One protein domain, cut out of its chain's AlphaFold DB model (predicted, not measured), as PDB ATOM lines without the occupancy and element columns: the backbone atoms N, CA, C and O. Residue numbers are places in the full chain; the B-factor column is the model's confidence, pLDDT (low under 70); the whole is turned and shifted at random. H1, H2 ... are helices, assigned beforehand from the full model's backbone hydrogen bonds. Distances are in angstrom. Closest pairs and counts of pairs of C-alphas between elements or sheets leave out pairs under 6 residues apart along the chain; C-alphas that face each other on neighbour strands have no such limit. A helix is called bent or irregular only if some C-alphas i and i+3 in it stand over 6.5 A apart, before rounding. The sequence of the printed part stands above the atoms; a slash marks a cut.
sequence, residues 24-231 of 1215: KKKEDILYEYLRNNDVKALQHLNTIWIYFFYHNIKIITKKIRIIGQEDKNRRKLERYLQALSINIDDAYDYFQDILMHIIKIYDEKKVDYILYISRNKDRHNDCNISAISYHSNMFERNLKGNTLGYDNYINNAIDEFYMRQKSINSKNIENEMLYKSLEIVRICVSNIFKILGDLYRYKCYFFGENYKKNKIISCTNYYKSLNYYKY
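This is residues 24 to 231 of the 1215 residues of the protein "RNase NYN domain-containing protein" of Plasmodium ovale wallikeri (UniProt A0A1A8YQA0). A long rod of helices is built round two that run side by side in opposite ways: H3, which extends along most of its length, and H6, in the middle. H7 folds back along H6; H1 and the arm H2a form a hairpin on another side of this pair, while the arm H2b packs on the first part of H3. At the other end H5 packs slantwise on H6 and H7, and short H4 packs on the last part of H3, among loops of which residues 122 to 127 and 137 to 147 stick out. The printed part has 208 residues with seven named helices, H1 to H7 in chain order, and no named strand; the class is all helix. The whole is loose, with a radius of gyration of the C-alphas of 21.1 A and spans of 76 by 34 by 30 A.

H3, residues 71 to 119, runs 69.2 A from C-alpha 71 at (60.171, -52.458, 10.439) to C-alpha 119 at (26.421, 4.604, -9.454). It is irregular, with C-alphas 72 and 75 8.5 A apart, and has a kink of 36 degrees near residue 78. H6, residues 173 to 206, is 49.7 A long; H5, residues 148 to 168, 30.6 A; and H7, residues 211 to 228, 26.5 A, ending at C-alpha 228 (37.870, -16.034, -5.520). H1 is residues 26 to 35 and H4 residues 128 to 136. H2, residues 40 to 67, was assigned as one helix by its hydrogen bonds but is bent, with C-alphas 52 and 55 7.1 A apart; its arms are H2a, residues 40 to 52, and H2b, residues 55 to 67.

The hub H3 touches H6 at a shallow tilt of 20 degrees, opposite ways; the closest C-alphas, of Lys 109 and Leu 182, are 5.9 A apart. H6 and H7 form a hairpin at 10 degrees, with C-alphas of Ser 190 and Ser 225 closest at 4.0 A. H2b and H3 form a hairpin, closest at Ile 64 and Leu 77, C-alphas 6.1 A apart. H1 and H2a form another, closest at Tyr 33 and Ala 41, C-alphas 5.3 A apart. H5 touches H7, with C-alphas of Asn 152 and Asn 227 4.9 A apart. H4 touches H3 with C-alphas of Ser 133 and Ser 118 7.2 A apart. H3 and H7 are apart. Every O i to N i+4 pair is within hydrogen-bond range in H1, H2a and H5, against 8 of 9 in H2b, 41 of 45 in H3, 3 of 5 in H4, 29 of 30 in H6 and 13 of 14 in H7.

The C-alphas farthest apart, of Lys 72 and Arg 123, are 76.0 A apart. The printed part has no cut, and its long link is H4 to H5. Mean pLDDT of the printed part is 79.1; it is under 70 in 40 residues, among them 121 to 150.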
ATOM      1  N   LYS A  24      54.040  -5.596  16.174       68.75
ATOM      2  CA  LYS A  24      52.777  -5.937  15.497       68.75
ATOM      3  C   LYS A  24      52.808  -7.419  15.146       68.75
ATOM      4  O   LYS A  24      53.844  -7.897  14.666       68.75
ATOM      5  N   LYS A  25      51.717  -8.145  15.389       83.44
ATOM      6  CA  LYS A  25      51.699  -9.560  15.038       83.44
ATOM      7  C   LYS A  25      51.776  -9.703  13.510       83.44
ATOM      8  O   LYS A  25      51.447  -8.782  12.755       83.44
ATOM      9  N   LYS A  26      52.244 -10.856  13.033       87.00
ATOM     10  CA  LYS A  26      52.431 -11.122  11.594       87.00
ATOM     11  C   LYS A  26      51.105 -11.029  10.823       87.00
ATOM     12  O   LYS A  26      51.096 -10.612   9.668       87.00
ATOM     13  N   GLU A  27      49.999 -11.337  11.484       90.12
ATOM     14  CA  GLU A  27      48.624 -11.250  11.005       90.12
ATOM     15  C   GLU A  27      48.149  -9.788  10.937       90.12
ATOM     16  O   GLU A  27      47.602  -9.378   9.916       90.12
ATOM     17  N   ASP A  28      48.451  -8.962  11.949       89.81
ATOM     18  CA  ASP A  28      48.115  -7.525  11.956       89.81
ATOM     19  C   ASP A  28      48.726  -6.798  10.747       89.81
ATOM     20  O   ASP A  28      48.063  -6.000  10.084       89.81
ATOM     21  N   ILE A  29      49.986  -7.121  10.428       90.94
ATOM     22  CA  ILE A  29      50.716  -6.591   9.265       90.94
ATOM     23  C   ILE A  29      50.054  -7.045   7.952       90.94
ATOM     24  O   ILE A  29      49.941  -6.258   7.010       90.94
ATOM     25  N   LEU A  30      49.564  -8.290   7.885       91.44
ATOM     26  CA  LEU A  30      48.822  -8.792   6.725       91.44
ATOM     27  C   LEU A  30      47.504  -8.026   6.534       91.44
ATOM     28  O   LEU A  30      47.199  -7.599   5.419       91.44
ATOM     29  N   TYR A  31      46.744  -7.805   7.610       93.31
ATOM     30  CA  TYR A  31      45.491  -7.046   7.566       93.31
ATOM     31  C   TYR A  31      45.719  -5.570   7.202       93.31
ATOM     32  O   TYR A  31      44.937  -5.000   6.441       93.31
ATOM     33  N   GLU A  32      46.803  -4.960   7.687       92.06
ATOM     34  CA  GLU A  32      47.208  -3.593   7.347       92.06
ATOM     35  C   GLU A  32      47.558  -3.456   5.858       92.06
ATOM     36  O   GLU A  32      47.019  -2.574   5.187       92.06
ATOM     37  N   TYR A  33      48.373  -4.360   5.299       93.88
ATOM     38  CA  TYR A  33      48.652  -4.385   3.856       93.88
ATOM     39  C   TYR A  33      47.375  -4.589   3.026       93.88
ATOM     40  O   TYR A  33      47.170  -3.889   2.032       93.88
ATOM     41  N   LEU A  34      46.474  -5.479   3.455       92.25
ATOM     42  CA  LEU A  34      45.209  -5.742   2.758       92.25
ATOM     43  C   LEU A  34      44.239  -4.557   2.790       92.25
ATOM     44  O   LEU A  34      43.586  -4.300   1.776       92.25
ATOM     45  N   ARG A  35      44.154  -3.819   3.905       91.25
ATOM     46  CA  ARG A  35      43.363  -2.578   4.003       91.25
ATOM     47  C   ARG A  35      43.980  -1.439   3.185       91.25
ATOM     48  O   ARG A  35      43.246  -0.701   2.538       91.25
ATOM     49  N   ASN A  36      45.310  -1.350   3.139       90.69
ATOM     50  CA  ASN A  36      46.047  -0.302   2.420       90.69
ATOM     51  C   ASN A  36      46.270  -0.580   0.918       90.69
ATOM     52  O   ASN A  36      46.879   0.242   0.236       90.69
ATOM     53  N   ASN A  37      45.777  -1.706   0.385       88.88
ATOM     54  CA  ASN A  37      45.981  -2.153  -1.005       88.88
ATOM     55  C   ASN A  37      47.451  -2.431  -1.381       88.88
ATOM     56  O   ASN A  37      47.816  -2.344  -2.554       88.88
ATOM     57  N   ASP A  38      48.300  -2.778  -0.409       89.81
ATOM     58  CA  ASP A  38      49.702  -3.110  -0.667       89.81
ATOM     59  C   ASP A  38      49.829  -4.558  -1.175       89.81
ATOM     60  O   ASP A  38      49.439  -5.518  -0.505       89.81
ATOM     61  N   VAL A  39      50.422  -4.720  -2.363       88.00
ATOM     62  CA  VAL A  39      50.684  -6.019  -3.009       88.00
ATOM     63  C   VAL A  39      51.570  -6.919  -2.133       88.00
ATOM     64  O   VAL A  39      51.467  -8.146  -2.215       88.00
ATOM     65  N   LYS A  40      52.358  -6.345  -1.206       91.19
ATOM     66  CA  LYS A  40      53.125  -7.095  -0.192       91.19
ATOM     67  C   LYS A  40      52.274  -8.043   0.655       91.19
ATOM     68  O   LYS A  40      52.831  -8.997   1.190       91.19
ATOM     69  N   ALA A  41      50.954  -7.851   0.747       91.31
ATOM     70  CA  ALA A  41      50.048  -8.822   1.369       91.31
ATOM     71  C   ALA A  41      50.230 -10.249   0.810       91.31
ATOM     72  O   ALA A  41      50.239 -11.215   1.575       91.31
ATOM     73  N   LEU A  42      50.447 -10.384  -0.505       89.69
ATOM     74  CA  LEU A  42      50.627 -11.675  -1.180       89.69
ATOM     75  C   LEU A  42      51.946 -12.343  -0.767       89.69
ATOM     76  O   LEU A  42      51.969 -13.509  -0.366       89.69
ATOM     77  N   GLN A  43      53.046 -11.585  -0.812       89.06
ATOM     78  CA  GLN A  43      54.371 -12.055  -0.401       89.06
ATOM     79  C   GLN A  43      54.396 -12.401   1.093       89.06
ATOM     80  O   GLN A  43      54.910 -13.447   1.473       89.06
ATOM     81  N   HIS A  44      53.797 -11.560   1.937       89.88
ATOM     82  CA  HIS A  44      53.771 -11.731   3.388       89.88
ATOM     83  C   HIS A  44      52.935 -12.944   3.823       89.88
ATOM     84  O   HIS A  44      53.394 -13.734   4.645       89.88
ATOM     85  N   LEU A  45      51.773 -13.181   3.202       91.50
ATOM     86  CA  LEU A  45      50.996 -14.415   3.391       91.50
ATOM     87  C   LEU A  45      51.802 -15.669   2.999       91.50
ATOM     88  O   LEU A  45      51.802 -16.660   3.733       91.50
ATOM     89  N   ASN A  46      52.524 -15.622   1.876       87.88
ATOM     90  CA  ASN A  46      53.394 -16.721   1.454       87.88
ATOM     91  C   ASN A  46      54.567 -16.939   2.430       87.88
ATOM     92  O   ASN A  46      54.860 -18.085   2.764       87.88
ATOM     93  N   THR A  47      55.182 -15.874   2.954       88.12
ATOM     94  CA  THR A  47      56.206 -15.946   4.013       88.12
ATOM     95  C   THR A  47      55.657 -16.612   5.277       88.12
ATOM     96  O   THR A  47      56.305 -17.505   5.825       88.12
ATOM     97  N   ILE A  48      54.445 -16.245   5.710       87.06
ATOM     98  CA  ILE A  48      53.773 -16.860   6.863       87.06
ATOM     99  C   ILE A  48      53.583 -18.371   6.646       87.06
ATOM    100  O   ILE A  48      53.934 -19.160   7.520       87.06
ATOM    101  N   TRP A  49      53.078 -18.792   5.483       88.69
ATOM    102  CA  TRP A  49      52.904 -20.216   5.166       88.69
ATOM    103  C   TRP A  49      54.233 -20.981   5.105       88.69
ATOM    104  O   TRP A  49      54.365 -22.051   5.703       88.69
ATOM    105  N   ILE A  50      55.217 -20.434   4.387       82.62
ATOM    106  CA  ILE A  50      56.483 -21.113   4.107       82.62
ATOM    107  C   ILE A  50      57.279 -21.329   5.397       82.62
ATOM    108  O   ILE A  50      57.593 -22.474   5.729       82.62
ATOM    109  N   TYR A  51      57.576 -20.250   6.126       80.62
ATOM    110  CA  TYR A  51      58.544 -20.280   7.226       80.62
ATOM    111  C   TYR A  51      57.990 -20.838   8.540       80.62
ATOM    112  O   TYR A  51      58.759 -21.428   9.290       80.62
ATOM    113  N   PHE A  52      56.691 -20.686   8.825       81.12
ATOM    114  CA  PHE A  52      56.122 -21.123  10.111       81.12
ATOM    115  C   PHE A  52      55.518 -22.535  10.078       81.12
ATOM    116  O   PHE A  52      55.419 -23.156  11.129       81.12
ATOM    117  N   PHE A  53      55.126 -23.054   8.905       86.81
ATOM    118  CA  PHE A  53      54.375 -24.317   8.813       86.81
ATOM    119  C   PHE A  53      54.921 -25.277   7.751       86.81
ATOM    120  O   PHE A  53      55.254 -26.426   8.048       86.81
ATOM    121  N   TYR A  54      55.048 -24.823   6.498       86.06
ATOM    122  CA  TYR A  54      55.380 -25.706   5.376       86.06
ATOM    123  C   TYR A  54      56.745 -26.388   5.525       86.06
ATOM    124  O   TYR A  54      56.867 -27.571   5.206       86.06
ATOM    125  N   HIS A  55      57.767 -25.678   6.016       85.94
ATOM    126  CA  HIS A  55      59.084 -26.276   6.248       85.94
ATOM    127  C   HIS A  55      59.039 -27.402   7.293       85.94
ATOM    128  O   HIS A  55      59.557 -28.485   7.014       85.94
ATOM    129  N   ASN A  56      58.346 -27.208   8.419       78.94
ATOM    130  CA  ASN A  56      58.211 -28.218   9.475       78.94
ATOM    131  C   ASN A  56      57.450 -29.451   8.965       78.94
ATOM    132  O   ASN A  56      57.973 -30.566   9.003       78.94
ATOM    133  N   ILE A  57      56.276 -29.242   8.353       84.62
ATOM    134  CA  ILE A  57      55.477 -30.307   7.723       84.62
ATOM    135  C   ILE A  57      56.314 -31.074   6.683       84.62
ATOM    136  O   ILE A  57      56.279 -32.305   6.631       84.62
ATOM    137  N   LYS A  58      57.125 -30.383   5.869       86.31
ATOM    138  CA  LYS A  58      58.004 -31.000   4.860       86.31
ATOM    139  C   LYS A  58      59.161 -31.806   5.471       86.31
ATOM    140  O   LYS A  58      59.547 -32.824   4.894       86.31
ATOM    141  N   ILE A  59      59.712 -31.387   6.611       82.62
ATOM    142  CA  ILE A  59      60.768 -32.120   7.330       82.62
ATOM    143  C   ILE A  59      60.185 -33.380   7.981       82.62
ATOM    144  O   ILE A  59      60.697 -34.477   7.746       82.62
ATOM    145  N   ILE A  60      59.071 -33.254   8.708       79.44
ATOM    146  CA  ILE A  60      58.391 -34.380   9.366       79.44
ATOM    147  C   ILE A  60      57.941 -35.416   8.319       79.44
ATOM    148  O   ILE A  60      58.264 -36.599   8.429       79.44
ATOM    149  N   THR A  61      57.301 -34.982   7.226       86.69
ATOM    150  CA  THR A  61      56.892 -35.888   6.133       86.69
ATOM    151  C   THR A  61      58.064 -36.518   5.369       86.69
ATOM    152  O   THR A  61      57.884 -37.586   4.778       86.69
ATOM    153  N   LYS A  62      59.273 -35.928   5.399       87.94
ATOM    154  CA  LYS A  62      60.508 -36.589   4.936       87.94
ATOM    155  C   LYS A  62      60.952 -37.669   5.929       87.94
ATOM    156  O   LYS A  62      61.185 -38.792   5.490       87.94
ATOM    157  N   LYS A  63      61.032 -37.363   7.233       84.31
ATOM    158  CA  LYS A  63      61.436 -38.328   8.278       84.31
ATOM    159  C   LYS A  63      60.516 -39.561   8.293       84.31
ATOM    160  O   LYS A  63      61.014 -40.679   8.203       84.31
ATOM    161  N   ILE A  64      59.192 -39.370   8.240       86.00
ATOM    162  CA  ILE A  64      58.194 -40.459   8.141       86.00
ATOM    163  C   ILE A  64      58.461 -41.392   6.946       86.00
ATOM    164  O   ILE A  64      58.358 -42.606   7.076       86.00
ATOM    165  N   ARG A  65      58.822 -40.847   5.775       86.00
ATOM    166  CA  ARG A  65      59.077 -41.639   4.554       86.00
ATOM    167  C   ARG A  65      60.379 -42.439   4.575       86.00
ATOM    168  O   ARG A  65      60.505 -43.356   3.768       86.00
ATOM    169  N   ILE A  66      61.327 -42.062   5.429       83.75
ATOM    170  CA  ILE A  66      62.576 -42.799   5.653       83.75
ATOM    171  C   ILE A  66      62.298 -43.909   6.670       83.75
ATOM    172  O   ILE A  66      62.420 -45.083   6.347       83.75
ATOM    173  N   ILE A  67      61.802 -43.534   7.852       79.88
ATOM    174  CA  ILE A  67      61.553 -44.447   8.976       79.88
ATOM    175  C   ILE A  67      60.497 -45.508   8.624       79.88
ATOM    176  O   ILE A  67      60.619 -46.665   9.010       79.88
ATOM    177  N   GLY A  68      59.486 -45.156   7.823       68.19
ATOM    178  CA  GLY A  68      58.463 -46.086   7.331       68.19
ATOM    179  C   GLY A  68      58.955 -47.154   6.341       68.19
ATOM    180  O   GLY A  68      58.126 -47.894   5.818       68.19
ATOM    181  N   GLN A  69      60.260 -47.228   6.057       63.44
ATOM    182  CA  GLN A  69      60.896 -48.319   5.301       63.44
ATOM    183  C   GLN A  69      61.628 -49.318   6.221       63.44
ATOM    184  O   GLN A  69      62.206 -50.286   5.731       63.44
ATOM    185  N   GLU A  70      61.604 -49.104   7.542       66.31
ATOM    186  CA  GLU A  70      62.352 -49.883   8.531       66.31
ATOM    187  C   GLU A  70      61.426 -50.461   9.615       66.31
ATOM    188  O   GLU A  70      61.079 -49.784  10.586       66.31
ATOM    189  N   ASP A  71      61.086 -51.752   9.513       57.47
ATOM    190  CA  ASP A  71      60.171 -52.458  10.439       57.47
ATOM    191  C   ASP A  71      60.527 -52.332  11.935       57.47
ATOM    192  O   ASP A  71      59.676 -52.523  12.807       57.47
ATOM    193  N   LYS A  72      61.792 -52.029  12.247       69.25
ATOM    194  CA  LYS A  72      62.301 -51.898  13.619       69.25
ATOM    195  C   LYS A  72      61.857 -50.605  14.310       69.25
ATOM    196  O   LYS A  72      61.730 -50.592  15.529       69.25
ATOM    197  N   ASN A  73      61.597 -49.530  13.563       74.06
ATOM    198  CA  ASN A  73      61.476 -48.173  14.114       74.06
ATOM    199  C   ASN A  73      60.024 -47.710  14.358       74.06
ATOM    200  O   ASN A  73      59.722 -46.514  14.345       74.06
ATOM    201  N   ARG A  74      59.112 -48.654  14.636       78.06
ATOM    202  CA  ARG A  74      57.667 -48.400  14.784       78.06
ATOM    203  C   ARG A  74      57.312 -47.301  15.804       78.06
ATOM    204  O   ARG A  74      56.552 -46.408  15.448       78.06
ATOM    205  N   ARG A  75      57.886 -47.313  17.018       80.38
ATOM    206  CA  ARG A  75      57.632 -46.262  18.033       80.38
ATOM    207  C   ARG A  75      58.045 -44.869  17.531       80.38
ATOM    208  O   ARG A  75      57.300 -43.907  17.698       80.38
ATOM    209  N   LYS A  76      59.204 -44.758  16.860       81.19
ATOM    210  CA  LYS A  76      59.679 -43.492  16.273       81.19
ATOM    211  C   LYS A  76      58.753 -43.036  15.130       81.19
ATOM    212  O   LYS A  76      58.434 -41.853  15.049       81.19
ATOM    213  N   LEU A  77      58.247 -43.955  14.299       83.06
ATOM    214  CA  LEU A  77      57.240 -43.660  13.266       83.06
ATOM    215  C   LEU A  77      55.923 -43.127  13.862       83.06
ATOM    216  O   LEU A  77      55.373 -42.157  13.343       83.06
ATOM    217  N   GLU A  78      55.440 -43.735  14.947       84.94
ATOM    218  CA  GLU A  78      54.218 -43.324  15.652       84.94
ATOM    219  C   GLU A  78      54.377 -41.919  16.276       84.94
ATOM    220  O   GLU A  78      53.545 -41.053  15.989       84.94
ATOM    221  N   ARG A  79      55.498 -41.631  16.969       83.25
ATOM    222  CA  ARG A  79      55.852 -40.269  17.445       83.25
ATOM    223  C   ARG A  79      55.842 -39.235  16.295       83.25
ATOM    224  O   ARG A  79      55.227 -38.175  16.414       83.25
ATOM    225  N   TYR A  80      56.463 -39.532  15.145       85.06
ATOM    226  CA  TYR A  80      56.484 -38.593  14.005       85.06
ATOM    227  C   TYR A  80      55.117 -38.400  13.323       85.06
ATOM    228  O   TYR A  80      54.848 -37.310  12.813       85.06
ATOM    229  N   LEU A  81      54.241 -39.412  13.306       86.81
ATOM    230  CA  LEU A  81      52.872 -39.278  12.786       86.81
ATOM    231  C   LEU A  81      51.991 -38.415  13.702       86.81
ATOM    232  O   LEU A  81      51.221 -37.599  13.195       86.81
ATOM    233  N   GLN A  82      52.144 -38.528  15.024       83.25
ATOM    234  CA  GLN A  82      51.483 -37.636  15.987       83.25
ATOM    235  C   GLN A  82      51.931 -36.181  15.787       83.25
ATOM    236  O   GLN A  82      51.091 -35.307  15.560       83.25
ATOM    237  N   ALA A  83      53.247 -35.937  15.741       81.81
ATOM    238  CA  ALA A  83      53.813 -34.611  15.479       81.81
ATOM    239  C   ALA A  83      53.331 -34.011  14.143       81.81
ATOM    240  O   ALA A  83      53.089 -32.804  14.055       81.81
ATOM    241  N   LEU A  84      53.145 -34.845  13.108       88.56
ATOM    242  CA  LEU A  84      52.571 -34.416  11.832       88.56
ATOM    243  C   LEU A  84      51.101 -33.995  11.952       88.56
ATOM    244  O   LEU A  84      50.720 -33.043  11.275       88.56
ATOM    245  N   SER A  85      50.274 -34.681  12.751       88.06
ATOM    246  CA  SER A  85      48.872 -34.263  12.905       88.06
ATOM    247  C   SER A  85      48.800 -32.914  13.601       88.06
ATOM    248  O   SER A  85      48.202 -32.004  13.041       88.06
ATOM    249  N   ILE A  86      49.498 -32.760  14.733       83.00
ATOM    250  CA  ILE A  86      49.554 -31.508  15.506       83.00
ATOM    251  C   ILE A  86      49.975 -30.342  14.595       83.00
ATOM    252  O   ILE A  86      49.212 -29.403  14.407       83.00
ATOM    253  N   ASN A  87      51.093 -30.476  13.866       86.00
ATOM    254  CA  ASN A  87      51.567 -29.444  12.927       86.00
ATOM    255  C   ASN A  87      50.592 -29.134  11.768       86.00
ATOM    256  O   ASN A  87      50.711 -28.080  11.141       86.00
ATOM    257  N   ILE A  88      49.677 -30.046  11.418       88.94
ATOM    258  CA  ILE A  88      48.643 -29.808  10.398       88.94
ATOM    259  C   ILE A  88      47.396 -29.159  11.011       88.94
ATOM    260  O   ILE A  88      46.777 -28.332  10.343       88.94
ATOM    261  N   ASP A  89      47.026 -29.539  12.232       88.62
ATOM    262  CA  ASP A  89      45.857 -29.024  12.943       88.62
ATOM    263  C   ASP A  89      46.110 -27.595  13.456       88.62
ATOM    264  O   ASP A  89      45.351 -26.698  13.094       88.62
ATOM    265  N   ASP A  90      47.262 -27.330  14.089       86.38
ATOM    266  CA  ASP A  90      47.723 -25.976  14.449       86.38
ATOM    267  C   ASP A  90      47.711 -25.032  13.233       86.38
ATOM    268  O   ASP A  90      47.280 -23.879  13.300       86.38
ATOM    269  N   ALA A  91      48.190 -25.530  12.087       91.06
ATOM    270  CA  ALA A  91      48.202 -24.785  10.835       91.06
ATOM    271  C   ALA A  91      46.788 -24.578  10.273       91.06
ATOM    272  O   ALA A  91      46.516 -23.542   9.667       91.06
ATOM    273  N   TYR A  92      45.890 -25.552  10.430       92.31
ATOM    274  CA  TYR A  92      44.521 -25.451   9.941       92.31
ATOM    275  C   TYR A  92      43.756 -24.361  10.691       92.31
ATOM    276  O   TYR A  92      43.216 -23.466  10.038       92.31
ATOM    277  N   ASP A  93      43.782 -24.390  12.024       89.69
ATOM    278  CA  ASP A  93      43.054 -23.443  12.872       89.69
ATOM    279  C   ASP A  93      43.608 -22.019  12.708       89.69
ATOM    280  O   ASP A  93      42.860 -21.090  12.390       89.69
ATOM    281  N   TYR A  94      44.936 -21.861  12.737       91.94
ATOM    282  CA  TYR A  94      45.614 -20.590  12.456       91.94
ATOM    283  C   TYR A  94      45.199 -19.970  11.105       91.94
ATOM    284  O   TYR A  94      45.006 -18.755  10.996       91.94
ATOM    285  N   PHE A  95      45.043 -20.784  10.052       93.19
ATOM    286  CA  PHE A  95      44.591 -20.291   8.748       93.19
ATOM    287  C   PHE A  95      43.061 -20.153   8.625       93.19
ATOM    288  O   PHE A  95      42.628 -19.387   7.761       93.19
ATOM    289  N   GLN A  96      42.240 -20.791   9.475       91.88
ATOM    290  CA  GLN A  96      40.809 -20.460   9.602       91.88
ATOM    291  C   GLN A  96      40.613 -19.074  10.227       91.88
ATOM    292  O   GLN A  96      39.866 -18.262   9.678       91.88
ATOM    293  N   ASP A  97      41.325 -18.758  11.310       89.69
ATOM    294  CA  ASP A  97      41.222 -17.453  11.978       89.69
ATOM    295  C   ASP A  97      41.580 -16.301  11.029       89.69
ATOM    296  O   ASP A  97      40.816 -15.343  10.859       89.69
ATOM    297  N   ILE A  98      42.709 -16.427  10.320       92.56
ATOM    298  CA  ILE A  98      43.133 -15.435   9.321       92.56
ATOM    299  C   ILE A  98      42.113 -15.334   8.175       92.56
ATOM    300  O   ILE A  98      41.808 -14.226   7.720       92.56
ATOM    301  N   LEU A  99      41.540 -16.455   7.721       92.94
ATOM    302  CA  LEU A  99      40.498 -16.456   6.690       92.94
ATOM    303  C   LEU A  99      39.265 -15.651   7.130       92.94
ATOM    304  O   LEU A  99      38.780 -14.820   6.361       92.94
ATOM    305  N   MET A 100      38.796 -15.835   8.366       88.94
ATOM    306  CA  MET A 100      37.630 -15.123   8.912       88.94
ATOM    307  C   MET A 100      37.848 -13.609   9.038       88.94
ATOM    308  O   MET A 100      36.892 -12.834   8.938       88.94
ATOM    309  N   HIS A 101      39.091 -13.159   9.222       90.25
ATOM    310  CA  HIS A 101      39.439 -11.736   9.186       90.25
ATOM    311  C   HIS A 101      39.545 -11.188   7.756       90.25
ATOM    312  O   HIS A 101      39.078 -10.079   7.488       90.25
ATOM    313  N   ILE A 102      40.108 -11.953   6.820       92.19
ATOM    314  CA  ILE A 102      40.302 -11.501   5.434       92.19
ATOM    315  C   ILE A 102      38.994 -11.524   4.630       92.19
ATOM    316  O   ILE A 102      38.793 -10.635   3.804       92.19
ATOM    317  N   ILE A 103      38.065 -12.450   4.907       89.94
ATOM    318  CA  ILE A 103      36.722 -12.442   4.301       89.94
ATOM    319  C   ILE A 103      35.983 -11.133   4.624       89.94
ATOM    320  O   ILE A 103      35.416 -10.535   3.718       89.94
ATOM    321  N   LYS A 104      36.091 -10.603   5.852       89.12
ATOM    322  CA  LYS A 104      35.503  -9.295   6.211       89.12
ATOM    323  C   LYS A 104      36.081  -8.152   5.363       89.12
ATOM    324  O   LYS A 104      35.328  -7.334   4.847       89.12
ATOM    325  N   ILE A 105      37.401  -8.133   5.141       91.00
ATOM    326  CA  ILE A 105      38.069  -7.130   4.283       91.00
ATOM    327  C   ILE A 105      37.666  -7.302   2.801       91.00
ATOM    328  O   ILE A 105      37.567  -6.321   2.063       91.00
ATOM    329  N   TYR A 106      37.421  -8.536   2.353       92.75
ATOM    330  CA  TYR A 106      36.860  -8.814   1.027       92.75
ATOM    331  C   TYR A 106      35.419  -8.299   0.912       92.75
ATOM    332  O   TYR A 106      35.105  -7.648  -0.080       92.75
ATOM    333  N   ASP A 107      34.574  -8.524   1.919       87.62
ATOM    334  CA  ASP A 107      33.177  -8.083   1.934       87.62
ATOM    335  C   ASP A 107      33.050  -6.554   1.922       87.62
ATOM    336  O   ASP A 107      32.293  -6.023   1.107       87.62
ATOM    337  N   GLU A 108      33.848  -5.849   2.733       88.19
ATOM    338  CA  GLU A 108      33.974  -4.382   2.709       88.19
ATOM    339  C   GLU A 108      34.229  -3.876   1.269       88.19
ATOM    340  O   GLU A 108      33.442  -3.106   0.710       88.19
ATOM    341  N   LYS A 109      35.274  -4.392   0.608       90.31
ATOM    342  CA  LYS A 109      35.665  -3.985  -0.757       90.31
ATOM    343  C   LYS A 109      34.703  -4.454  -1.852       90.31
ATOM    344  O   LYS A 109      34.570  -3.803  -2.890       90.31
ATOM    345  N   LYS A 110      34.040  -5.596  -1.651       88.50
ATOM    346  CA  LYS A 110      33.010  -6.136  -2.547       88.50
ATOM    347  C   LYS A 110      31.806  -5.198  -2.580       88.50
ATOM    348  O   LYS A 110      31.302  -4.903  -3.664       88.50
ATOM    349  N   VAL A 111      31.391  -4.682  -1.420       85.06
ATOM    350  CA  VAL A 111      30.328  -3.672  -1.315       85.06
ATOM    351  C   VAL A 111      30.736  -2.372  -2.011       85.06
ATOM    352  O   VAL A 111      29.963  -1.887  -2.836       85.06
ATOM    353  N   ASP A 112      31.953  -1.860  -1.793       86.00
ATOM    354  CA  ASP A 112      32.450  -0.665  -2.500       86.00
ATOM    355  C   ASP A 112      32.369  -0.810  -4.030       86.00
ATOM    356  O   ASP A 112      31.874   0.087  -4.723       86.00
ATOM    357  N   TYR A 113      32.782  -1.961  -4.575       87.88
ATOM    358  CA  TYR A 113      32.703  -2.207  -6.016       87.88
ATOM    359  C   TYR A 113      31.246  -2.347  -6.510       87.88
ATOM    360  O   TYR A 113      30.905  -1.834  -7.577       87.88
ATOM    361  N   ILE A 114      30.344  -2.970  -5.740       84.19
ATOM    362  CA  ILE A 114      28.906  -3.063  -6.077       84.19
ATOM    363  C   ILE A 114      28.221  -1.683  -6.041       84.19
ATOM    364  O   ILE A 114      27.354  -1.391  -6.878       84.19
ATOM    365  N   LEU A 115      28.627  -0.805  -5.119       83.69
ATOM    366  CA  LEU A 115      28.190   0.591  -5.074       83.69
ATOM    367  C   LEU A 115      28.724   1.371  -6.283       83.69
ATOM    368  O   LEU A 115      27.953   2.090  -6.921       83.69
ATOM    369  N   TYR A 116      29.991   1.178  -6.663       85.19
ATOM    370  CA  TYR A 116      30.571   1.770  -7.872       85.19
ATOM    371  C   TYR A 116      29.850   1.324  -9.154       85.19
ATOM    372  O   TYR A 116      29.451   2.170  -9.960       85.19
ATOM    373  N   ILE A 117      29.596   0.017  -9.311       82.25
ATOM    374  CA  ILE A 117      28.744  -0.536 -10.377       82.25
ATOM    375  C   ILE A 117      27.395   0.193 -10.394       82.25
ATOM    376  O   ILE A 117      26.929   0.624 -11.448       82.25
ATOM    377  N   SER A 118      26.761   0.342  -9.228       79.19
ATOM    378  CA  SER A 118      25.403   0.877  -9.135       79.19
ATOM    379  C   SER A 118      25.312   2.368  -9.458       79.19
ATOM    380  O   SER A 118      24.381   2.756 -10.156       79.19
ATOM    381  N   ARG A 119      26.307   3.179  -9.071       81.56
ATOM    382  CA  ARG A 119      26.421   4.604  -9.454       81.56
ATOM    383  C   ARG A 119      26.618   4.826 -10.961       81.56
ATOM    384  O   ARG A 119      26.413   5.935 -11.443       81.56
ATOM    385  N   ASN A 120      27.038   3.799 -11.704       72.19
ATOM    386  CA  ASN A 120      27.350   3.886 -13.134       72.19
ATOM    387  C   ASN A 120      26.300   3.218 -14.048       72.19
ATOM    388  O   ASN A 120      26.512   3.146 -15.259       72.19
ATOM    389  N   LYS A 121      25.163   2.763 -13.499       63.66
ATOM    390  CA  LYS A 121      24.073   2.121 -14.261       63.66
ATOM    391  C   LYS A 121      23.421   3.048 -15.283       63.66
ATOM    392  O   LYS A 121      23.245   2.655 -16.431       63.66
ATOM    393  N   ASP A 122      23.138   4.290 -14.902       52.38
ATOM    394  CA  ASP A 122      22.242   5.190 -15.648       52.38
ATOM    395  C   ASP A 122      22.802   5.714 -16.988       52.38
ATOM    396  O   ASP A 122      22.200   6.570 -17.632       52.38
ATOM    397  N   ARG A 123      23.965   5.214 -17.429       51.91
ATOM    398  CA  ARG A 123      24.576   5.565 -18.722       51.91
ATOM    399  C   ARG A 123      24.291   4.543 -19.826       51.91
ATOM    400  O   ARG A 123      24.346   4.919 -20.996       51.91
ATOM    401  N   HIS A 124      23.966   3.289 -19.490       50.56
ATOM    402  CA  HIS A 124      23.681   2.227 -20.466       50.56
ATOM    403  C   HIS A 124      22.616   1.242 -19.944       50.56
ATOM    404  O   HIS A 124      22.720   0.746 -18.826       50.56
ATOM    405  N   ASN A 125      21.618   0.909 -20.777       49.59
ATOM    406  CA  ASN A 125      20.507  -0.002 -20.446       49.59
ATOM    407  C   ASN A 125      20.954  -1.479 -20.332       49.59
ATOM    408  O   ASN A 125      20.648  -2.302 -21.194       49.59
ATOM    409  N   ASP A 126      21.684  -1.821 -19.271       50.03
ATOM    410  CA  ASP A 126      22.283  -3.143 -19.054       50.03
ATOM    411  C   ASP A 126      21.465  -3.964 -18.025       50.03
ATOM    412  O   ASP A 126      21.724  -3.958 -16.817       50.03
ATOM    413  N   CYS A 127      20.443  -4.693 -18.499       41.91
ATOM    414  CA  CYS A 127      19.482  -5.421 -17.650       41.91
ATOM    415  C   CYS A 127      20.112  -6.435 -16.675       41.91
ATOM    416  O   CYS A 127      19.527  -6.703 -15.631       41.91
ATOM    417  N   ASN A 128      21.305  -6.971 -16.953       49.06
ATOM    418  CA  ASN A 128      21.976  -7.917 -16.048       49.06
ATOM    419  C   ASN A 128      22.432  -7.279 -14.720       49.06
ATOM    420  O   ASN A 128      22.639  -7.990 -13.740       49.06
ATOM    421  N   ILE A 129      22.602  -5.952 -14.667       50.62
ATOM    422  CA  ILE A 129      23.177  -5.256 -13.503       50.62
ATOM    423  C   ILE A 129      22.084  -4.830 -12.496       50.62
ATOM    424  O   ILE A 129      22.377  -4.521 -11.335       50.62
ATOM    425  N   SER A 130      20.804  -4.847 -12.890       46.72
ATOM    426  CA  SER A 130      19.681  -4.595 -11.972       46.72
ATOM    427  C   SER A 130      19.548  -5.712 -10.928       46.72
ATOM    428  O   SER A 130      19.403  -5.418  -9.741       46.72
ATOM    429  N   ALA A 131      19.720  -6.973 -11.342       47.00
ATOM    430  CA  ALA A 131      19.669  -8.152 -10.476       47.00
ATOM    431  C   ALA A 131      20.653  -8.066  -9.295       47.00
ATOM    432  O   ALA A 131      20.286  -8.358  -8.161       47.00
ATOM    433  N   ILE A 132      21.876  -7.575  -9.532       50.66
ATOM    434  CA  ILE A 132      22.916  -7.412  -8.499       50.66
ATOM    435  C   ILE A 132      22.452  -6.450  -7.387       50.66
ATOM    436  O   ILE A 132      22.708  -6.679  -6.206       50.66
ATOM    437  N   SER A 133      21.716  -5.390  -7.745       46.59
ATOM    438  CA  SER A 133      21.153  -4.440  -6.772       46.59
ATOM    439  C   SER A 133      19.915  -4.987  -6.062       46.59
ATOM    440  O   SER A 133      19.778  -4.766  -4.861       46.59
ATOM    441  N   TYR A 134      19.057  -5.733  -6.760       42.69
ATOM    442  CA  TYR A 134      17.913  -6.402  -6.135       42.69
ATOM    443  C   TYR A 134      18.350  -7.465  -5.116       42.69
ATOM    444  O   TYR A 134      17.769  -7.548  -4.037       42.69
ATOM    445  N   HIS A 135      19.404  -8.231  -5.412       43.81
ATOM    446  CA  HIS A 135      19.951  -9.206  -4.465       43.81
ATOM    447  C   HIS A 135      20.646  -8.549  -3.266       43.81
ATOM    448  O   HIS A 135      20.476  -9.036  -2.152       43.81
ATOM    449  N   SER A 136      21.349  -7.426  -3.460       41.81
ATOM    450  CA  SER A 136      22.020  -6.708  -2.361       41.81
ATOM    451  C   SER A 136      21.038  -6.326  -1.241       41.81
ATOM    452  O   SER A 136      21.275  -6.649  -0.080       41.81
ATOM    453  N   ASN A 137      19.882  -5.749  -1.590       36.41
ATOM    454  CA  ASN A 137      18.873  -5.309  -0.613       36.41
ATOM    455  C   ASN A 137      18.088  -6.460   0.055       36.41
ATOM    456  O   ASN A 137      17.319  -6.215   0.982       36.41
ATOM    457  N   MET A 138      18.239  -7.705  -0.409       30.81
ATOM    458  CA  MET A 138      17.542  -8.872   0.147       30.81
ATOM    459  C   MET A 138      18.394  -9.642   1.174       30.81
ATOM    460  O   MET A 138      17.863 -10.488   1.899       30.81
ATOM    461  N   PHE A 139      19.707  -9.382   1.240       38.28
ATOM    462  CA  PHE A 139      20.665 -10.312   1.852       38.28
ATOM    463  C   PHE A 139      21.178  -9.974   3.258       38.28
ATOM    464  O   PHE A 139      21.711 -10.873   3.906       38.28
ATOM    465  N   GLU A 140      20.910  -8.782   3.806       38.84
ATOM    466  CA  GLU A 140      21.190  -8.474   5.229       38.84
ATOM    467  C   GLU A 140      20.458  -9.413   6.215       38.84
ATOM    468  O   GLU A 140      20.779  -9.451   7.399       38.84
ATOM    469  N   ARG A 141      19.480 -10.200   5.738       33.81
ATOM    470  CA  ARG A 141      18.664 -11.124   6.542       33.81
ATOM    471  C   ARG A 141      19.082 -12.603   6.502       33.81
ATOM    472  O   ARG A 141      18.512 -13.379   7.257       33.81
ATOM    473  N   ASN A 142      20.024 -13.025   5.649       32.84
ATOM    474  CA  ASN A 142      20.278 -14.457   5.375       32.84
ATOM    475  C   ASN A 142      21.759 -14.865   5.527       32.84
ATOM    476  O   ASN A 142      22.400 -15.326   4.583       32.84
ATOM    477  N   LEU A 143      22.303 -14.719   6.739       34.06
ATOM    478  CA  LEU A 143      23.749 -14.785   7.017       34.06
ATOM    479  C   LEU A 143      24.309 -16.162   7.464       34.06
ATOM    480  O   LEU A 143      25.425 -16.227   7.968       34.06
ATOM    481  N   LYS A 144      23.561 -17.265   7.293       35.91
ATOM    482  CA  LYS A 144      23.974 -18.630   7.722       35.91
ATOM    483  C   LYS A 144      23.818 -19.746   6.667       35.91
ATOM    484  O   LYS A 144      24.064 -20.902   6.982       35.91
ATOM    485  N   GLY A 145      23.380 -19.429   5.444       35.06
ATOM    486  CA  GLY A 145      22.923 -20.431   4.464       35.06
ATOM    487  C   GLY A 145      23.951 -20.875   3.415       35.06
ATOM    488  O   GLY A 145      24.411 -22.008   3.435       35.06
ATOM    489  N   ASN A 146      24.241 -20.021   2.424       41.12
ATOM    490  CA  ASN A 146      25.036 -20.412   1.249       41.12
ATOM    491  C   ASN A 146      25.720 -19.195   0.586       41.12
ATOM    492  O   ASN A 146      25.174 -18.561  -0.317       41.12
ATOM    493  N   THR A 147      26.915 -18.834   1.061       53.00
ATOM    494  CA  THR A 147      27.680 -17.666   0.573       53.00
ATOM    495  C   THR A 147      28.534 -17.965  -0.664       53.00
ATOM    496  O   THR A 147      28.759 -17.091  -1.500       53.00
ATOM    497  N   LEU A 148      28.994 -19.208  -0.828       51.47
ATOM    498  CA  LEU A 148      30.036 -19.570  -1.798       51.47
ATOM    499  C   LEU A 148      29.577 -19.569  -3.261       51.47
ATOM    500  O   LEU A 148      30.331 -19.149  -4.142       51.47
ATOM    501  N   GLY A 149      28.340 -19.998  -3.533       58.59
ATOM    502  CA  GLY A 149      27.754 -19.865  -4.869       58.59
ATOM    503  C   GLY A 149      27.557 -18.397  -5.271       58.59
ATOM    504  O   GLY A 149      27.751 -18.041  -6.437       58.59
ATOM    505  N   TYR A 150      27.230 -17.548  -4.291       67.56
ATOM    506  CA  TYR A 150      26.980 -16.119  -4.462       67.56
ATOM    507  C   TYR A 150      28.267 -15.324  -4.715       67.56
ATOM    508  O   TYR A 150      28.334 -14.610  -5.714       67.56
ATOM    509  N   ASP A 151      29.318 -15.502  -3.909       73.81
ATOM    510  CA  ASP A 151      30.598 -14.799  -4.106       73.81
ATOM    511  C   ASP A 151      31.221 -15.097  -5.472       73.81
ATOM    512  O   ASP A 151      31.689 -14.190  -6.159       73.81
ATOM    513  N   ASN A 152      31.151 -16.348  -5.932       76.25
ATOM    514  CA  ASN A 152      31.533 -16.716  -7.293       76.25
ATOM    515  C   ASN A 152      30.729 -15.937  -8.351       76.25
ATOM    516  O   ASN A 152      31.317 -15.400  -9.289       76.25
ATOM    517  N   TYR A 153      29.399 -15.870  -8.221       77.31
ATOM    518  CA  TYR A 153      28.540 -15.124  -9.148       77.31
ATOM    519  C   TYR A 153      28.874 -13.624  -9.161       77.31
ATOM    520  O   TYR A 153      29.070 -13.058 -10.238       77.31
ATOM    521  N   ILE A 154      29.018 -13.010  -7.984       78.56
ATOM    522  CA  ILE A 154      29.377 -11.596  -7.827       78.56
ATOM    523  C   ILE A 154      30.764 -11.307  -8.408       78.56
ATOM    524  O   ILE A 154      30.896 -10.377  -9.199       78.56
ATOM    525  N   ASN A 155      31.774 -12.132  -8.109       85.31
ATOM    526  CA  ASN A 155      33.116 -11.994  -8.681       85.31
ATOM    527  C   ASN A 155      33.078 -12.049 -10.221       85.31
ATOM    528  O   ASN A 155      33.673 -11.192 -10.865       85.31
ATOM    529  N   ASN A 156      32.317 -12.969 -10.833       81.56
ATOM    530  CA  ASN A 156      32.180 -13.016 -12.300       81.56
ATOM    531  C   ASN A 156      31.491 -11.766 -12.872       81.56
ATOM    532  O   ASN A 156      31.875 -11.287 -13.938       81.56
ATOM    533  N   ALA A 157      30.472 -11.238 -12.188       79.94
ATOM    534  CA  ALA A 157      29.765 -10.034 -12.624       79.94
ATOM    535  C   ALA A 157      30.647  -8.774 -12.521       79.94
ATOM    536  O   ALA A 157      30.596  -7.912 -13.398       79.94
ATOM    537  N   ILE A 158      31.491  -8.703 -11.487       84.88
ATOM    538  CA  ILE A 158      32.543  -7.693 -11.324       84.88
ATOM    539  C   ILE A 158      33.577  -7.812 -12.453       84.88
ATOM    540  O   ILE A 158      33.889  -6.809 -13.093       84.88
ATOM    541  N   ASP A 159      34.045  -9.024 -12.756       85.56
ATOM    542  CA  ASP A 159      35.043  -9.276 -13.803       85.56
ATOM    543  C   ASP A 159      34.499  -8.922 -15.208       85.56
ATOM    544  O   ASP A 159      35.188  -8.259 -15.990       85.56
ATOM    545  N   GLU A 160      33.241  -9.271 -15.522       82.38
ATOM    546  CA  GLU A 160      32.578  -8.836 -16.764       82.38
ATOM    547  C   GLU A 160      32.413  -7.310 -16.834       82.38
ATOM    548  O   GLU A 160      32.686  -6.710 -17.879       82.38
ATOM    549  N   PHE A 161      31.981  -6.662 -15.747       83.38
ATOM    550  CA  PHE A 161      31.795  -5.208 -15.715       83.38
ATOM    551  C   PHE A 161      33.124  -4.462 -15.879       83.38
ATOM    552  O   PHE A 161      33.207  -3.538 -16.693       83.38
ATOM    553  N   TYR A 162      34.178  -4.899 -15.183       85.44
ATOM    554  CA  TYR A 162      35.522  -4.338 -15.306       85.44
ATOM    555  C   TYR A 162      36.028  -4.405 -16.751       85.44
ATOM    556  O   TYR A 162      36.450  -3.383 -17.300       85.44
ATOM    557  N   MET A 163      35.925  -5.573 -17.399       81.25
ATOM    558  CA  MET A 163      36.350  -5.760 -18.791       81.25
ATOM    559  C   MET A 163      35.544  -4.894 -19.767       81.25
ATOM    560  O   MET A 163      36.135  -4.249 -20.638       81.25
ATOM    561  N   ARG A 164      34.215  -4.801 -19.597       78.06
ATOM    562  CA  ARG A 164      33.378  -3.887 -20.395       78.06
ATOM    563  C   ARG A 164      33.842  -2.438 -20.235       78.06
ATOM    564  O   ARG A 164      34.168  -1.797 -21.232       78.06
ATOM    565  N   GLN A 165      33.943  -1.943 -18.999       76.38
ATOM    566  CA  GLN A 165      34.345  -0.560 -18.703       76.38
ATOM    567  C   GLN A 165      35.743  -0.240 -19.242       76.38
ATOM    568  O   GLN A 165      35.944   0.819 -19.834       76.38
ATOM    569  N   LYS A 166      36.688  -1.180 -19.126       79.00
ATOM    570  CA  LYS A 166      38.043  -1.068 -19.684       79.00
ATOM    571  C   LYS A 166      38.052  -0.965 -21.213       79.00
ATOM    572  O   LYS A 166      38.907  -0.272 -21.759       79.00
ATOM    573  N   SER A 167      37.097  -1.599 -21.903       75.25
ATOM    574  CA  SER A 167      36.939  -1.457 -23.360       75.25
ATOM    575  C   SER A 167      36.309  -0.121 -23.787       75.25
ATOM    576  O   SER A 167      36.631   0.384 -24.859       75.25
ATOM    577  N   ILE A 168      35.446   0.467 -22.946       73.62
ATOM    578  CA  ILE A 168      34.714   1.714 -23.233       73.62
ATOM    579  C   ILE A 168      35.547   2.954 -22.873       73.62
ATOM    580  O   ILE A 168      35.576   3.928 -23.623       73.62
ATOM    581  N   ASN A 169      36.233   2.929 -21.727       70.12
ATOM    582  CA  ASN A 169      37.059   4.024 -21.232       70.12
ATOM    583  C   ASN A 169      38.327   3.485 -20.551       70.12
ATOM    584  O   ASN A 169      38.348   3.182 -19.357       70.12
ATOM    585  N   SER A 170      39.422   3.452 -21.309       62.78
ATOM    586  CA  SER A 170      40.747   3.011 -20.854       62.78
ATOM    587  C   SER A 170      41.435   3.949 -19.847       62.78
ATOM    588  O   SER A 170      42.558   3.669 -19.437       62.78
ATOM    589  N   LYS A 171      40.790   5.054 -19.438       64.94
ATOM    590  CA  LYS A 171      41.287   6.015 -18.435       64.94
ATOM    591  C   LYS A 171      40.395   6.101 -17.187       64.94
ATOM    592  O   LYS A 171      40.443   7.089 -16.457       64.94
ATOM    593  N   ASN A 172      39.559   5.094 -16.936       78.81
ATOM    594  CA  ASN A 172      38.690   5.052 -15.759       78.81
ATOM    595  C   ASN A 172      39.472   4.617 -14.497       78.81
ATOM    596  O   ASN A 172      39.443   3.451 -14.101       78.81
ATOM    597  N   ILE A 173      40.200   5.565 -13.893       81.75
ATOM    598  CA  ILE A 173      41.123   5.322 -12.766       81.75
ATOM    599  C   ILE A 173      40.389   4.764 -11.534       81.75
ATOM    600  O   ILE A 173      40.896   3.846 -10.898       81.75
ATOM    601  N   GLU A 174      39.187   5.259 -11.215       85.56
ATOM    602  CA  GLU A 174      38.387   4.779 -10.072       85.56
ATOM    603  C   GLU A 174      38.051   3.285 -10.211       85.56
ATOM    604  O   GLU A 174      38.329   2.499  -9.305       85.56
ATOM    605  N   ASN A 175      37.566   2.871 -11.388       85.75
ATOM    606  CA  ASN A 175      37.315   1.467 -11.715       85.75
ATOM    607  C   ASN A 175      38.577   0.596 -11.574       85.75
ATOM    608  O   ASN A 175      38.516  -0.509 -11.036       85.75
ATOM    609  N   GLU A 176      39.730   1.077 -12.051       87.38
ATOM    610  CA  GLU A 176      40.977   0.311 -11.984       87.38
ATOM    611  C   GLU A 176      41.516   0.178 -10.553       87.38
ATOM    612  O   GLU A 176      41.945  -0.913 -10.171       87.38
ATOM    613  N   MET A 177      41.446   1.241  -9.745       88.12
ATOM    614  CA  MET A 177      41.846   1.199  -8.334       88.12
ATOM    615  C   MET A 177      40.944   0.268  -7.520       88.12
ATOM    616  O   MET A 177      41.457  -0.559  -6.766       88.12
ATOM    617  N   LEU A 178      39.620   0.352  -7.692       89.44
ATOM    618  CA  LEU A 178      38.668  -0.511  -6.984       89.44
ATOM    619  C   LEU A 178      38.816  -1.984  -7.399       89.44
ATOM    620  O   LEU A 178      38.787  -2.865  -6.540       89.44
ATOM    621  N   TYR A 179      39.049  -2.265  -8.686       90.69
ATOM    622  CA  TYR A 179      39.290  -3.634  -9.151       90.69
ATOM    623  C   TYR A 179      40.601  -4.205  -8.588       90.69
ATOM    624  O   TYR A 179      40.585  -5.286  -8.004       90.69
ATOM    625  N   LYS A 180      41.720  -3.465  -8.677       89.88
ATOM    626  CA  LYS A 180      43.018  -3.888  -8.110       89.88
ATOM    627  C   LYS A 180      42.954  -4.068  -6.584       89.88
ATOM    628  O   LYS A 180      43.487  -5.042  -6.060       89.88
ATOM    629  N   SER A 181      42.250  -3.174  -5.882       89.69
ATOM    630  CA  SER A 181      41.975  -3.257  -4.438       89.69
ATOM    631  C   SER A 181      41.293  -4.574  -4.046       89.69
ATOM    632  O   SER A 181      41.697  -5.209  -3.066       89.69
ATOM    633  N   LEU A 182      40.288  -4.999  -4.818       91.94
ATOM    634  CA  LEU A 182      39.544  -6.241  -4.595       91.94
ATOM    635  C   LEU A 182      40.321  -7.487  -5.064       91.94
ATOM    636  O   LEU A 182      40.256  -8.527  -4.408       91.94
ATOM    637  N   GLU A 183      41.079  -7.389  -6.162       90.81
ATOM    638  CA  GLU A 183      41.889  -8.481  -6.721       90.81
ATOM    639  C   GLU A 183      42.944  -8.986  -5.724       90.81
ATOM    640  O   GLU A 183      43.021 -10.194  -5.496       90.81
ATOM    641  N   ILE A 184      43.683  -8.090  -5.055       91.69
ATOM    642  CA  ILE A 184      44.692  -8.473  -4.043       91.69
ATOM    643  C   ILE A 184      44.056  -9.322  -2.927       91.69
ATOM    644  O   ILE A 184      44.594 -10.363  -2.548       91.69
ATOM    645  N   VAL A 185      42.878  -8.925  -2.429       93.56
ATOM    646  CA  VAL A 185      42.198  -9.666  -1.352       93.56
ATOM    647  C   VAL A 185      41.629 -10.992  -1.863       93.56
ATOM    648  O   VAL A 185      41.773 -12.009  -1.187       93.56
ATOM    649  N   ARG A 186      41.072 -11.027  -3.082       92.44
ATOM    650  CA  ARG A 186      40.629 -12.271  -3.744       92.44
ATOM    651  C   ARG A 186      41.769 -13.282  -3.904       92.44
ATOM    652  O   ARG A 186      41.543 -14.470  -3.674       92.44
ATOM    653  N   ILE A 187      42.984 -12.835  -4.237       90.94
ATOM    654  CA  ILE A 187      44.170 -13.706  -4.304       90.94
ATOM    655  C   ILE A 187      44.555 -14.201  -2.899       90.94
ATOM    656  O   ILE A 187      44.769 -15.399  -2.731       90.94
ATOM    657  N   CYS A 188      44.567 -13.347  -1.865       92.50
ATOM    658  CA  CYS A 188      44.827 -13.789  -0.484       92.50
ATOM    659  C   CYS A 188      43.813 -14.834   0.019       92.50
ATOM    660  O   CYS A 188      44.227 -15.879   0.523       92.50
ATOM    661  N   VAL A 189      42.506 -14.605  -0.164       92.81
ATOM    662  CA  VAL A 189      41.452 -15.580   0.190       92.81
ATOM    663  C   VAL A 189      41.650 -16.890  -0.581       92.81
ATOM    664  O   VAL A 189      41.591 -17.975  -0.000       92.81
ATOM    665  N   SER A 190      41.951 -16.804  -1.880       91.81
ATOM    666  CA  SER A 190      42.221 -17.974  -2.719       91.81
ATOM    667  C   SER A 190      43.449 -18.768  -2.252       91.81
ATOM    668  O   SER A 190      43.381 -19.997  -2.166       91.81
ATOM    669  N   ASN A 191      44.539 -18.088  -1.885       92.25
ATOM    670  CA  ASN A 191      45.768 -18.710  -1.392       92.25
ATOM    671  C   ASN A 191      45.575 -19.382  -0.025       92.25
ATOM    672  O   ASN A 191      46.112 -20.471   0.184       92.25
ATOM    673  N   ILE A 192      44.761 -18.815   0.872       93.75
ATOM    674  CA  ILE A 192      44.424 -19.469   2.146       93.75
ATOM    675  C   ILE A 192      43.574 -20.717   1.905       93.75
ATOM    676  O   ILE A 192      43.930 -21.792   2.383       93.75
ATOM    677  N   PHE A 193      42.524 -20.648   1.080       93.19
ATOM    678  CA  PHE A 193      41.763 -21.849   0.718       93.19
ATOM    679  C   PHE A 193      42.632 -22.925   0.043       93.19
ATOM    680  O   PHE A 193      42.454 -24.112   0.311       93.19
ATOM    681  N   LYS A 194      43.629 -22.541  -0.760       92.31
ATOM    682  CA  LYS A 194      44.627 -23.474  -1.298       92.31
ATOM    683  C   LYS A 194      45.471 -24.118  -0.184       92.31
ATOM    684  O   LYS A 194      45.643 -25.333  -0.215       92.31
ATOM    685  N   ILE A 195      45.969 -23.350   0.793       93.25
ATOM    686  CA  ILE A 195      46.732 -23.868   1.951       93.25
ATOM    687  C   ILE A 195      45.889 -24.872   2.751       93.25
ATOM    688  O   ILE A 195      46.331 -25.992   2.997       93.25
ATOM    689  N   LEU A 196      44.639 -24.525   3.062       93.62
ATOM    690  CA  LEU A 196      43.683 -25.404   3.744       93.62
ATOM    691  C   LEU A 196      43.375 -26.681   2.930       93.62
ATOM    692  O   LEU A 196      43.102 -27.742   3.497       93.62
ATOM    693  N   GLY A 197      43.435 -26.605   1.595       90.81
ATOM    694  CA  GLY A 197      43.366 -27.759   0.694       90.81
ATOM    695  C   GLY A 197      44.622 -28.638   0.734       90.81
ATOM    696  O   GLY A 197      44.506 -29.866   0.793       90.81
ATOM    697  N   ASP A 198      45.808 -28.020   0.755       91.12
ATOM    698  CA  ASP A 198      47.108 -28.696   0.853       91.12
ATOM    699  C   ASP A 198      47.265 -29.438   2.193       91.12
ATOM    700  O   ASP A 198      47.655 -30.607   2.188       91.12
ATOM    701  N   LEU A 199      46.886 -28.815   3.317       92.94
ATOM    702  CA  LEU A 199      46.875 -29.417   4.661       92.94
ATOM    703  C   LEU A 199      46.028 -30.701   4.708       92.94
ATOM    704  O   LEU A 199      46.522 -31.774   5.067       92.94
ATOM    705  N   TYR A 200      44.781 -30.644   4.237       91.06
ATOM    706  CA  TYR A 200      43.924 -31.832   4.189       91.06
ATOM    707  C   TYR A 200      44.387 -32.885   3.169       91.06
ATOM    708  O   TYR A 200      44.116 -34.075   3.354       91.06
ATOM    709  N   ARG A 201      45.153 -32.508   2.134       89.88
ATOM    710  CA  ARG A 201      45.822 -33.480   1.253       89.88
ATOM    711  C   ARG A 201      46.981 -34.191   1.958       89.88
ATOM    712  O   ARG A 201      47.166 -35.383   1.714       89.88
ATOM    713  N   TYR A 202      47.725 -33.524   2.846       89.88
ATOM    714  CA  TYR A 202      48.688 -34.212   3.716       89.88
ATOM    715  C   TYR A 202      47.976 -35.217   4.629       89.88
ATOM    716  O   TYR A 202      48.414 -36.370   4.685       89.88
ATOM    717  N   LYS A 203      46.820 -34.854   5.219       88.44
ATOM    718  CA  LYS A 203      45.982 -35.825   5.952       88.44
ATOM    719  C   LYS A 203      45.605 -37.033   5.088       88.44
ATOM    720  O   LYS A 203      45.834 -38.161   5.502       88.44
ATOM    721  N   CYS A 204      45.161 -36.822   3.844       86.38
ATOM    722  CA  CYS A 204      44.851 -37.910   2.898       86.38
ATOM    723  C   CYS A 204      46.028 -38.836   2.537       86.38
ATOM    724  O   CYS A 204      45.781 -39.925   2.019       86.38
ATOM    725  N   TYR A 205      47.279 -38.388   2.686       85.06
ATOM    726  CA  TYR A 205      48.461 -39.157   2.280       85.06
ATOM    727  C   TYR A 205      49.054 -39.965   3.440       85.06
ATOM    728  O   TYR A 205      49.512 -41.083   3.223       85.06
ATOM    729  N   PHE A 206      49.065 -39.397   4.650       84.19
ATOM    730  CA  PHE A 206      49.731 -39.992   5.814       84.19
ATOM    731  C   PHE A 206      48.774 -40.661   6.809       84.19
ATOM    732  O   PHE A 206      49.206 -41.530   7.559       84.19
ATOM    733  N   PHE A 207      47.482 -40.321   6.783       82.88
ATOM    734  CA  PHE A 207      46.479 -40.852   7.704       82.88
ATOM    735  C   PHE A 207      45.383 -41.556   6.892       82.88
ATOM    736  O   PHE A 207      44.611 -40.926   6.166       82.88
ATOM    737  N   GLY A 208      45.340 -42.892   6.974       66.50
ATOM    738  CA  GLY A 208      44.345 -43.704   6.259       66.50
ATOM    739  C   GLY A 208      42.925 -43.546   6.815       66.50
ATOM    740  O   GLY A 208      41.939 -43.692   6.086       66.50
ATOM    741  N   GLU A 209      42.823 -43.198   8.097       71.19
ATOM    742  CA  GLU A 209      41.570 -42.851   8.757       71.19
ATOM    743  C   GLU A 209      40.888 -41.671   8.068       71.19
ATOM    744  O   GLU A 209      41.520 -40.702   7.647       71.19
ATOM    745  N   ASN A 210      39.561 -41.745   7.955       75.56
ATOM    746  CA  ASN A 210      38.747 -40.676   7.384       75.56
ATOM    747  C   ASN A 210      39.162 -40.215   5.965       75.56
ATOM    748  O   ASN A 210      38.705 -39.161   5.527       75.56
ATOM    749  N   TYR A 211      39.931 -41.007   5.194       81.06
ATOM    750  CA  TYR A 211      40.423 -40.650   3.847       81.06
ATOM    751  C   TYR A 211      39.353 -40.011   2.944       81.06
ATOM    752  O   TYR A 211      39.619 -39.009   2.283       81.06
ATOM    753  N   LYS A 212      38.120 -40.545   2.936       79.38
ATOM    754  CA  LYS A 212      36.996 -39.971   2.171       79.38
ATOM    755  C   LYS A 212      36.645 -38.547   2.635       79.38
ATOM    756  O   LYS A 212      36.574 -37.656   1.796       79.38
ATOM    757  N   LYS A 213      36.476 -38.330   3.946       82.50
ATOM    758  CA  LYS A 213      36.197 -37.017   4.562       82.50
ATOM    759  C   LYS A 213      37.345 -36.042   4.291       82.50
ATOM    760  O   LYS A 213      37.111 -34.962   3.759       82.50
ATOM    761  N   ASN A 214      38.586 -36.462   4.542       84.69
ATOM    762  CA  ASN A 214      39.777 -35.639   4.326       84.69
ATOM    763  C   ASN A 214      39.914 -35.217   2.851       84.69
ATOM    764  O   ASN A 214      40.219 -34.062   2.552       84.69
ATOM    765  N   LYS A 215      39.609 -36.128   1.917       83.44
ATOM    766  CA  LYS A 215      39.640 -35.867   0.473       83.44
ATOM    767  C   LYS A 215      38.532 -34.927   0.020       83.44
ATOM    768  O   LYS A 215      38.783 -34.087  -0.841       83.44
ATOM    769  N   ILE A 216      37.334 -35.051   0.592       81.00
ATOM    770  CA  ILE A 216      36.231 -34.115   0.354       81.00
ATOM    771  C   ILE A 216      36.634 -32.719   0.837       81.00
ATOM    772  O   ILE A 216      36.571 -31.789   0.044       81.00
ATOM    773  N   ILE A 217      37.143 -32.571   2.065       82.19
ATOM    774  CA  ILE A 217      37.557 -31.267   2.613       82.19
ATOM    775  C   ILE A 217      38.683 -30.640   1.773       82.19
ATOM    776  O   ILE A 217      38.577 -29.478   1.382       82.19
ATOM    777  N   SER A 218      39.715 -31.413   1.410       88.00
ATOM    778  CA  SER A 218      40.799 -30.955   0.525       88.00
ATOM    779  C   SER A 218      40.270 -30.469  -0.834       88.00
ATOM    780  O   SER A 218      40.575 -29.355  -1.260       88.00
ATOM    781  N   CYS A 219      39.417 -31.266  -1.489       82.94
ATOM    782  CA  CYS A 219      38.840 -30.938  -2.794       82.94
ATOM    783  C   CYS A 219      37.918 -29.709  -2.727       82.94
ATOM    784  O   CYS A 219      38.035 -28.800  -3.548       82.94
ATOM    785  N   THR A 220      37.054 -29.644  -1.710       82.88
ATOM    786  CA  THR A 220      36.188 -28.495  -1.431       82.88
ATOM    787  C   THR A 220      37.013 -27.229  -1.243       82.88
ATOM    788  O   THR A 220      36.708 -26.227  -1.879       82.88
ATOM    789  N   ASN A 221      38.090 -27.259  -0.454       86.62
ATOM    790  CA  ASN A 221      38.950 -26.092  -0.246       86.62
ATOM    791  C   ASN A 221      39.647 -25.628  -1.541       86.62
ATOM    792  O   ASN A 221      39.642 -24.433  -1.832       86.62
ATOM    793  N   TYR A 222      40.131 -26.534  -2.400       87.75
ATOM    794  CA  TYR A 222      40.632 -26.139  -3.728       87.75
ATOM    795  C   TYR A 222      39.536 -25.537  -4.637       87.75
ATOM    796  O   TYR A 222      39.818 -24.615  -5.403       87.75
ATOM    797  N   TYR A 223      38.276 -25.982  -4.539       82.44
ATOM    798  CA  TYR A 223      37.159 -25.324  -5.235       82.44
ATOM    799  C   TYR A 223      36.774 -23.971  -4.617       82.44
ATOM    800  O   TYR A 223      36.499 -23.034  -5.366       82.44
ATOM    801  N   LYS A 224      36.817 -23.817  -3.283       84.56
ATOM    802  CA  LYS A 224      36.658 -22.513  -2.613       84.56
ATOM    803  C   LYS A 224      37.725 -21.534  -3.119       84.56
ATOM    804  O   LYS A 224      37.388 -20.422  -3.507       84.56
ATOM    805  N   SER A 225      38.976 -21.978  -3.246       88.62
ATOM    806  CA  SER A 225      40.078 -21.205  -3.838       88.62
ATOM    807  C   SER A 225      39.770 -20.731  -5.275       88.62
ATOM    808  O   SER A 225      39.907 -19.535  -5.560       88.62
ATOM    809  N   LEU A 226      39.230 -21.611  -6.135       81.38
ATOM    810  CA  LEU A 226      38.784 -21.290  -7.505       81.38
ATOM    811  C   LEU A 226      37.582 -20.319  -7.593       81.38
ATOM    812  O   LEU A 226      37.308 -19.804  -8.679       81.38
ATOM    813  N   ASN A 227      36.844 -20.054  -6.508       82.06
ATOM    814  CA  ASN A 227      35.733 -19.088  -6.517       82.06
ATOM    815  C   ASN A 227      36.203 -17.628  -6.404       82.06
ATOM    816  O   ASN A 227      35.550 -16.735  -6.953       82.06
ATOM    817  N   TYR A 228      37.327 -17.382  -5.724       84.81
ATOM    818  CA  TYR A 228      37.870 -16.034  -5.520       84.81
ATOM    819  C   TYR A 228      38.879 -15.652  -6.608       84.81
ATOM    820  O   TYR A 228      38.780 -14.556  -7.167       84.81
ATOM    821  N   TYR A 229      39.788 -16.561  -6.979       83.06
ATOM    822  CA  TYR A 229      40.768 -16.335  -8.045       83.06
ATOM    823  C   TYR A 229      40.802 -17.514  -9.025       83.06
ATOM    824  O   TYR A 229      40.879 -18.675  -8.626       83.06
ATOM    825  N   LYS A 230      40.691 -17.218 -10.325       70.56
ATOM    826  CA  LYS A 230      40.452 -18.212 -11.382       70.56
ATOM    827  C   LYS A 230      41.619 -18.330 -12.349       70.56
ATOM    828  O   LYS A 230      42.396 -17.403 -12.536       70.56
ATOM    829  N   TYR A 231      41.660 -19.473 -13.032       57.75
ATOM    830  CA  TYR A 231      42.584 -19.763 -14.134       57.75
ATOM    831  C   TYR A 231      44.074 -19.801 -13.749       57.75
ATOM    832  O   TYR A 231      44.934 -19.688 -14.628       57.75
TER     833      TYR A 231